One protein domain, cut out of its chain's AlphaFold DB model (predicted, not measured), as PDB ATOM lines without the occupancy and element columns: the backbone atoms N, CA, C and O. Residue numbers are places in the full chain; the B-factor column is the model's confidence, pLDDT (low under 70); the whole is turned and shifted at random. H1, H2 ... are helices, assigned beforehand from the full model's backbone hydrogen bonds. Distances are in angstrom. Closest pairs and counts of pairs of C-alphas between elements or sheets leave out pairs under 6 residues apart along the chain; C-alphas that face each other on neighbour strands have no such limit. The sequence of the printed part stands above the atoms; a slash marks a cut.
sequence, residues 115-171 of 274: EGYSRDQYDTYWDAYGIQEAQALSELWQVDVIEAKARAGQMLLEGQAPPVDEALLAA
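Overview. This is residues 115 to 171 of the 274 residues of an uncharacterized protein of Cellulomonas shaoxiangyii (UniProt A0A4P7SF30). The longest helix, H3, forms the core, with H1 packed crosswise on it and H2 packed crosswise on its residues 145 to 149, while little H4 packs on H2 beyond H3. The 57 printed residues hold four named helices, H1 to H4 in chain order, and no named strand: the class is all helix. The whole is compact, with a radius of gyration of the C-alphas of 10.3 A and spans of 29 by 21 by 16 A.

Arrangement. H3, residues 145 to 157, touches H1, residues 119 to 128, about perpendicular at 86 degrees; their closest C-alphas, of Gln 121 and Gly 153, are 4.1 A apart. With residues 145 to 149 alone, H3 touches H2, residues 131 to 141, also about perpendicular at 86 degrees; the closest C-alphas, of Ser 138 and Ala 148, are 5.1 A apart. H2 touches H4, residues 166 to 169, closest at the C-alphas of Ala 136 and Leu 169, 6.2 A. H1 is apart from H2 and H4. Every O i to N i+4 pair is within hydrogen-bond range in H2 and H3, 5 of 6 in H1; H4 is too short for one.

Along the chain. H3 measures 18.4 A, H2 15.2 A and H1 14.5 A from first to last C-alpha. H1 begins at C-alpha 119 (36.315, -35.974, 41.694); H4 ends at C-alpha 169 (43.185, -11.540, 44.074).

Size, cuts and confidence. The printed part has no cut, no link is long, and no printed residue is under 70 in pLDDT.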
ATOM      1  N   GLU A 115      26.869 -31.799  37.204       77.06
ATOM      2  CA  GLU A 115      27.149 -32.555  35.983       77.06
ATOM      3  C   GLU A 115      28.411 -32.004  35.298       77.06
ATOM      4  O   GLU A 115      28.531 -30.807  35.051       77.06
ATOM      5  N   GLY A 116      29.372 -32.887  35.011       78.06
ATOM      6  CA  GLY A 116      30.650 -32.518  34.393       78.06
ATOM      7  C   GLY A 116      31.785 -32.179  35.366       78.06
ATOM      8  O   GLY A 116      32.917 -32.055  34.902       78.06
ATOM      9  N   TYR A 117      31.532 -32.103  36.680       85.69
ATOM     10  CA  TYR A 117      32.581 -31.948  37.691       85.69
ATOM     11  C   TYR A 117      33.026 -33.325  38.213       85.69
ATOM     12  O   TYR A 117      32.291 -34.001  38.936       85.69
ATOM     13  N   SER A 118      34.224 -33.775  37.830       89.00
ATOM     14  CA  SER A 118      34.794 -35.046  38.295       89.00
ATOM     15  C   SER A 118      35.520 -34.888  39.632       89.00
ATOM     16  O   SER A 118      36.023 -33.816  39.971       89.00
ATOM     17  N   ARG A 119      35.609 -35.977  40.405       85.31
ATOM     18  CA  ARG A 119      36.315 -35.974  41.694       85.31
ATOM     19  C   ARG A 119      37.787 -35.591  41.552       85.31
ATOM     20  O   ARG A 119      38.270 -34.782  42.331       85.31
ATOM     21  N   ASP A 120      38.454 -36.104  40.523       90.69
ATOM     22  CA  ASP A 120      39.861 -35.794  40.263       90.69
ATOM     23  C   ASP A 120      40.066 -34.293  40.003       90.69
ATOM     24  O   ASP A 120      41.047 -33.722  40.476       90.69
ATOM     25  N   GLN A 121      39.132 -33.628  39.308       92.50
ATOM     26  CA  GLN A 121      39.179 -32.171  39.117       92.50
ATOM     27  C   GLN A 121      39.042 -31.438  40.456       92.50
ATOM     28  O   GLN A 121      39.742 -30.457  40.691       92.50
ATOM     29  N   TYR A 122      38.144 -31.900  41.332       89.69
ATOM     30  CA  TYR A 122      37.963 -31.319  42.660       89.69
ATOM     31  C   TYR A 122      39.231 -31.464  43.499       89.69
ATOM     32  O   TYR A 122      39.781 -30.455  43.931       89.69
ATOM     33  N   ASP A 123      39.724 -32.687  43.678       90.06
ATOM     34  CA  ASP A 123      40.889 -32.959  44.523       90.06
ATOM     35  C   ASP A 123      42.124 -32.195  44.007       90.06
ATOM     36  O   ASP A 123      42.785 -31.493  44.770       90.06
ATOM     37  N   THR A 124      42.355 -32.203  42.687       94.75
ATOM     38  CA  THR A 124      43.465 -31.459  42.062       94.75
ATOM     39  C   THR A 124      43.358 -29.951  42.293       94.75
ATOM     40  O   THR A 124      44.368 -29.286  42.519       94.75
ATOM     41  N   TYR A 125      42.145 -29.392  42.238       95.00
ATOM     42  CA  TYR A 125      41.928 -27.977  42.517       95.00
ATOM     43  C   TYR A 125      42.299 -27.626  43.961       95.00
ATOM     44  O   TYR A 125      43.056 -26.685  44.175       95.00
ATOM     45  N   TRP A 126      41.802 -28.383  44.943       92.62
ATOM     46  CA  TRP A 126      42.007 -28.077  46.365       92.62
ATOM     47  C   TRP A 126      43.421 -28.332  46.867       92.62
ATOM     48  O   TRP A 126      43.844 -27.699  47.833       92.62
ATOM     49  N   ASP A 127      44.162 -29.215  46.207       94.06
ATOM     50  CA  ASP A 127      45.585 -29.395  46.483       94.06
ATOM     51  C   ASP A 127      46.417 -28.171  46.053       94.06
ATOM     52  O   ASP A 127      47.490 -27.928  46.610       94.06
ATOM     53  N   ALA A 128      45.936 -27.393  45.074       93.75
ATOM     54  CA  ALA A 128      46.662 -26.264  44.492       93.75
ATOM     55  C   ALA A 128      46.126 -24.881  44.905       93.75
ATOM     56  O   ALA A 128      46.903 -23.929  44.978       93.75
ATOM     57  N   TYR A 129      44.822 -24.756  45.157       94.25
ATOM     58  CA  TYR A 129      44.119 -23.482  45.302       94.25
ATOM     59  C   TYR A 129      43.065 -23.516  46.418       94.25
ATOM     60  O   TYR A 129      42.519 -24.565  46.762       94.25
ATOM     61  N   GLY A 130      42.773 -22.344  46.988       91.62
ATOM     62  CA  GLY A 130      41.797 -22.148  48.054       91.62
ATOM     63  C   GLY A 130      40.439 -21.648  47.560       91.62
ATOM     64  O   GLY A 130      40.089 -21.701  46.385       91.62
ATOM     65  N   ILE A 131      39.615 -21.162  48.489       89.56
ATOM     66  CA  ILE A 131      38.285 -20.618  48.164       89.56
ATOM     67  C   ILE A 131      38.410 -19.266  47.452       89.56
ATOM     68  O   ILE A 131      37.621 -18.966  46.557       89.56
ATOM     69  N   GLN A 132      39.412 -18.484  47.832       88.25
ATOM     70  CA  GLN A 132      39.664 -17.135  47.345       88.25
ATOM     71  C   GLN A 132      39.960 -17.150  45.847       88.25
ATOM     72  O   GLN A 132      39.361 -16.406  45.072       88.25
ATOM     73  N   GLU A 133      40.817 -18.072  45.411       94.06
ATOM     74  CA  GLU A 133      41.114 -18.260  43.998       94.06
ATOM     75  C   GLU A 133      39.886 -18.738  43.222       94.06
ATOM     76  O   GLU A 133      39.712 -18.374  42.062       94.06
ATOM     77  N   ALA A 134      38.987 -19.502  43.847       94.12
ATOM     78  CA  ALA A 134      37.758 -19.951  43.195       94.12
ATOM     79  C   ALA A 134      36.811 -18.785  42.912       94.12
ATOM     80  O   ALA A 134      36.213 -18.724  41.841       94.12
ATOM     81  N   GLN A 135      36.675 -17.870  43.874       90.81
ATOM     82  CA  GLN A 135      35.865 -16.659  43.734       90.81
ATOM     83  C   GLN A 135      36.456 -15.732  42.674       90.81
ATOM     84  O   GLN A 135      35.741 -15.283  41.781       90.81
ATOM     85  N   ALA A 136      37.772 -15.528  42.713       92.00
ATOM     86  CA  ALA A 136      38.501 -14.757  41.717       92.00
ATOM     87  C   ALA A 136      38.305 -15.308  40.291       92.00
ATOM     88  O   ALA A 136      38.025 -14.559  39.356       92.00
ATOM     89  N   LEU A 137      38.389 -16.631  40.125       94.94
ATOM     90  CA  LEU A 137      38.143 -17.300  38.845       94.94
ATOM     91  C   LEU A 137      36.671 -17.249  38.420       94.94
ATOM     92  O   LEU A 137      36.386 -17.080  37.237       94.94
ATOM     93  N   SER A 138      35.743 -17.367  39.368       93.62
ATOM     94  CA  SER A 138      34.302 -17.222  39.136       93.62
ATOM     95  C   SER A 138      33.961 -15.831  38.606       93.62
ATOM     96  O   SER A 138      33.274 -15.722  37.591       93.62
ATOM     97  N   GLU A 139      34.515 -14.775  39.208       92.56
ATOM     98  CA  GLU A 139      34.344 -13.398  38.738       92.56
ATOM     99  C   GLU A 139      34.995 -13.188  37.360       92.56
ATOM    100  O   GLU A 139      34.359 -12.650  36.450       92.56
ATOM    101  N   LEU A 140      36.226 -13.680  37.169       94.38
ATOM    102  CA  LEU A 140      36.957 -13.566  35.902       94.38
ATOM    103  C   LEU A 140      36.229 -14.246  34.736       94.38
ATOM    104  O   LEU A 140      36.182 -13.710  33.627       94.38
ATOM    105  N   TRP A 141      35.697 -15.446  34.961       95.81
ATOM    106  CA  TRP A 141      35.042 -16.245  33.927       95.81
ATOM    107  C   TRP A 141      33.533 -16.022  33.840       95.81
ATOM    108  O   TRP A 141      32.926 -16.502  32.884       95.81
ATOM    109  N   GLN A 142      32.946 -15.273  34.779       95.00
ATOM    110  CA  GLN A 142      31.505 -15.019  34.886       95.00
ATOM    111  C   GLN A 142      30.675 -16.307  34.980       95.00
ATOM    112  O   GLN A 142      29.616 -16.431  34.364       95.00
ATOM    113  N   VAL A 143      31.171 -17.266  35.755       94.81
ATOM    114  CA  VAL A 143      30.502 -18.542  36.054       94.81
ATOM    115  C   VAL A 143      30.337 -18.682  37.560       94.81
ATOM    116  O   VAL A 143      30.935 -17.915  38.313       94.81
ATOM    117  N   ASP A 144      29.546 -19.641  38.035       92.69
ATOM    118  CA  ASP A 144      29.459 -19.879  39.475       92.69
ATOM    119  C   ASP A 144      30.767 -20.462  40.044       92.69
ATOM    120  O   ASP A 144      31.624 -20.986  39.329       92.69
ATOM    121  N   VAL A 145      30.934 -20.363  41.363       91.62
ATOM    122  CA  VAL A 145      32.153 -20.803  42.057       91.62
ATOM    123  C   VAL A 145      32.420 -22.298  41.868       91.62
ATOM    124  O   VAL A 145      33.579 -22.703  41.840       91.62
ATOM    125  N   ILE A 146      31.390 -23.136  41.738       91.00
ATOM    126  CA  ILE A 146      31.578 -24.577  41.555       91.00
ATOM    127  C   ILE A 146      32.059 -24.862  40.130       91.00
ATOM    128  O   ILE A 146      33.041 -25.586  39.961       91.00
ATOM    129  N   GLU A 147      31.443 -24.244  39.120       93.12
ATOM    130  CA  GLU A 147      31.896 -24.341  37.727       93.12
ATOM    131  C   GLU A 147      33.330 -23.808  37.555       93.12
ATOM    132  O   GLU A 147      34.157 -24.445  36.895       93.12
ATOM    133  N   ALA A 148      33.673 -22.695  38.213       95.19
ATOM    134  CA  ALA A 148      35.036 -22.168  38.215       95.19
ATOM    135  C   ALA A 148      36.039 -23.186  38.784       95.19
ATOM    136  O   ALA A 148      37.077 -23.447  38.174       95.19
ATOM    137  N   LYS A 149      35.725 -23.841  39.907       94.69
ATOM    138  CA  LYS A 149      36.598 -24.889  40.463       94.69
ATOM    139  C   LYS A 149      36.741 -26.081  39.525       94.69
ATOM    140  O   LYS A 149      37.851 -26.576  39.349       94.69
ATOM    141  N   ALA A 150      35.650 -26.520  38.900       93.44
ATOM    142  CA  ALA A 150      35.671 -27.627  37.949       93.44
ATOM    143  C   ALA A 150      36.589 -27.337  36.759       93.44
ATOM    144  O   ALA A 150      37.473 -28.132  36.432       93.44
ATOM    145  N   ARG A 151      36.441 -26.152  36.162       95.50
ATOM    146  CA  ARG A 151      37.269 -25.711  35.039       95.50
ATOM    147  C   ARG A 151      38.737 -25.558  35.432       95.50
ATOM    148  O   ARG A 151      39.611 -25.993  34.687       95.50
ATOM    149  N   ALA A 152      39.013 -24.988  36.603       96.62
ATOM    150  CA  ALA A 152      40.368 -24.837  37.122       96.62
ATOM    151  C   ALA A 152      41.033 -26.191  37.416       96.62
ATOM    152  O   ALA A 152      42.177 -26.414  37.025       96.62
ATOM    153  N   GLY A 153      40.299 -27.118  38.033       95.94
ATOM    154  CA  GLY A 153      40.743 -28.491  38.256       95.94
ATOM    155  C   GLY A 153      41.054 -29.224  36.952       95.94
ATOM    156  O   GLY A 153      42.087 -29.880  36.843       95.94
ATOM    157  N   GLN A 154      40.211 -29.055  35.927       96.44
ATOM    158  CA  GLN A 154      40.462 -29.628  34.603       96.44
ATOM    159  C   GLN A 154      41.732 -29.060  33.959       96.44
ATOM    160  O   GLN A 154      42.536 -29.827  33.435       96.44
ATOM    161  N   MET A 155      41.951 -27.743  34.036       97.00
ATOM    162  CA  MET A 155      43.186 -27.125  33.537       97.00
ATOM    163  C   MET A 155      44.423 -27.732  34.209       97.00
ATOM    164  O   MET A 155      45.379 -28.088  33.524       97.00
ATOM    165  N   LEU A 156      44.384 -27.930  35.530       97.12
ATOM    166  CA  LEU A 156      45.495 -28.520  36.276       97.12
ATOM    167  C   LEU A 156      45.778 -29.973  35.878       97.12
ATOM    168  O   LEU A 156      46.942 -30.338  35.711       97.12
ATOM    169  N   LEU A 157      44.738 -30.787  35.665       96.12
ATOM    170  CA  LEU A 157      44.881 -32.156  35.151       96.12
ATOM    171  C   LEU A 157      45.510 -32.189  33.748       96.12
ATOM    172  O   LEU A 157      46.231 -33.126  33.408       96.12
ATOM    173  N   GLU A 158      45.279 -31.151  32.946       97.44
ATOM    174  CA  GLU A 158      45.898 -30.952  31.632       97.44
ATOM    175  C   GLU A 158      47.303 -30.323  31.707       97.44
ATOM    176  O   GLU A 158      47.933 -30.081  30.675       97.44
ATOM    177  N   GLY A 159      47.820 -30.060  32.912       97.44
ATOM    178  CA  GLY A 159      49.119 -29.423  33.133       97.44
ATOM    179  C   GLY A 159      49.134 -27.917  32.850       97.44
ATOM    180  O   GLY A 159      50.204 -27.344  32.636       97.44
ATOM    181  N   GLN A 160      47.969 -27.270  32.826       98.00
ATOM    182  CA  GLN A 160      47.800 -25.830  32.639       98.00
ATOM    183  C   GLN A 160      47.470 -25.148  33.972       98.00
ATOM    184  O   GLN A 160      46.622 -25.610  34.731       98.00
ATOM    185  N   ALA A 161      48.105 -24.009  34.251       96.75
ATOM    186  CA  ALA A 161      47.773 -23.203  35.422       96.75
ATOM    187  C   ALA A 161      46.563 -22.292  35.127       96.75
ATOM    188  O   ALA A 161      46.569 -21.599  34.101       96.75
ATOM    189  N   PRO A 162      45.539 -22.252  36.000       96.69
ATOM    190  CA  PRO A 162      44.507 -21.222  35.966       96.69
ATOM    191  C   PRO A 162      45.116 -19.807  36.007       96.69
ATOM    192  O   PRO A 162      46.146 -19.607  36.654       96.69
ATOM    193  N   PRO A 163      44.498 -18.808  35.348       95.44
ATOM    194  CA  PRO A 163      44.988 -17.431  35.295       95.44
ATOM    195  C   PRO A 163      44.687 -16.683  36.604       95.44
ATOM    196  O   PRO A 163      43.944 -15.706  36.616       95.44
ATOM    197  N   VAL A 164      45.236 -17.175  37.712       93.44
ATOM    198  CA  VAL A 164      45.168 -16.532  39.024       93.44
ATOM    199  C   VAL A 164      46.491 -15.827  39.263       93.44
ATOM    200  O   VAL A 164      47.527 -16.473  39.419       93.44
ATOM    201  N   ASP A 165      46.458 -14.502  39.280       91.75
ATOM    202  CA  ASP A 165      47.588 -13.675  39.681       91.75
ATOM    203  C   ASP A 165      47.219 -12.789  40.882       91.75
ATOM    204  O   ASP A 165      46.061 -12.703  41.300       91.75
ATOM    205  N   GLU A 166      48.226 -12.141  41.471       87.69
ATOM    206  CA  GLU A 166      48.027 -11.248  42.621       87.69
ATOM    207  C   GLU A 166      47.088 -10.078  42.293       87.69
ATOM    208  O   GLU A 166      46.384  -9.590  43.175       87.69
ATOM    209  N   ALA A 167      47.050  -9.628  41.033       88.12
ATOM    210  CA  ALA A 167      46.176  -8.538  40.617       88.12
ATOM    211  C   ALA A 167      44.705  -8.971  40.620       88.12
ATOM    212  O   ALA A 167      43.843  -8.186  41.018       88.12
ATOM    213  N   LEU A 168      44.424 -10.217  40.236       87.06
ATOM    214  CA  LEU A 168      43.091 -10.799  40.298       87.06
ATOM    215  C   LEU A 168      42.623 -10.972  41.747       87.06
ATOM    216  O   LEU A 168      41.492 -10.618  42.069       87.06
ATOM    217  N   LEU A 169      43.497 -11.440  42.641       87.00
ATOM    218  CA  LEU A 169      43.185 -11.540  44.074       87.00
ATOM    219  C   LEU A 169      42.985 -10.167  44.737       87.00
ATOM    220  O   LEU A 169      42.236 -10.042  45.704       87.00
ATOM    221  N   ALA A 170      43.612  -9.120  44.199       86.44
ATOM    222  CA  ALA A 170      43.426  -7.743  44.643       86.44
ATOM    223  C   ALA A 170      42.158  -7.071  44.077       86.44
ATOM    224  O   ALA A 170      41.909  -5.898  44.384       86.44
ATOM    225  N   ALA A 171      41.357  -7.767  43.258       84.12
ATOM    226  CA  ALA A 171      40.098  -7.230  42.753       84.12
ATOM    227  C   ALA A 171      39.184  -6.816  43.929       84.12
ATOM    228  O   ALA A 171      39.082  -7.552  44.911       84.12
TER     229      ALA A 171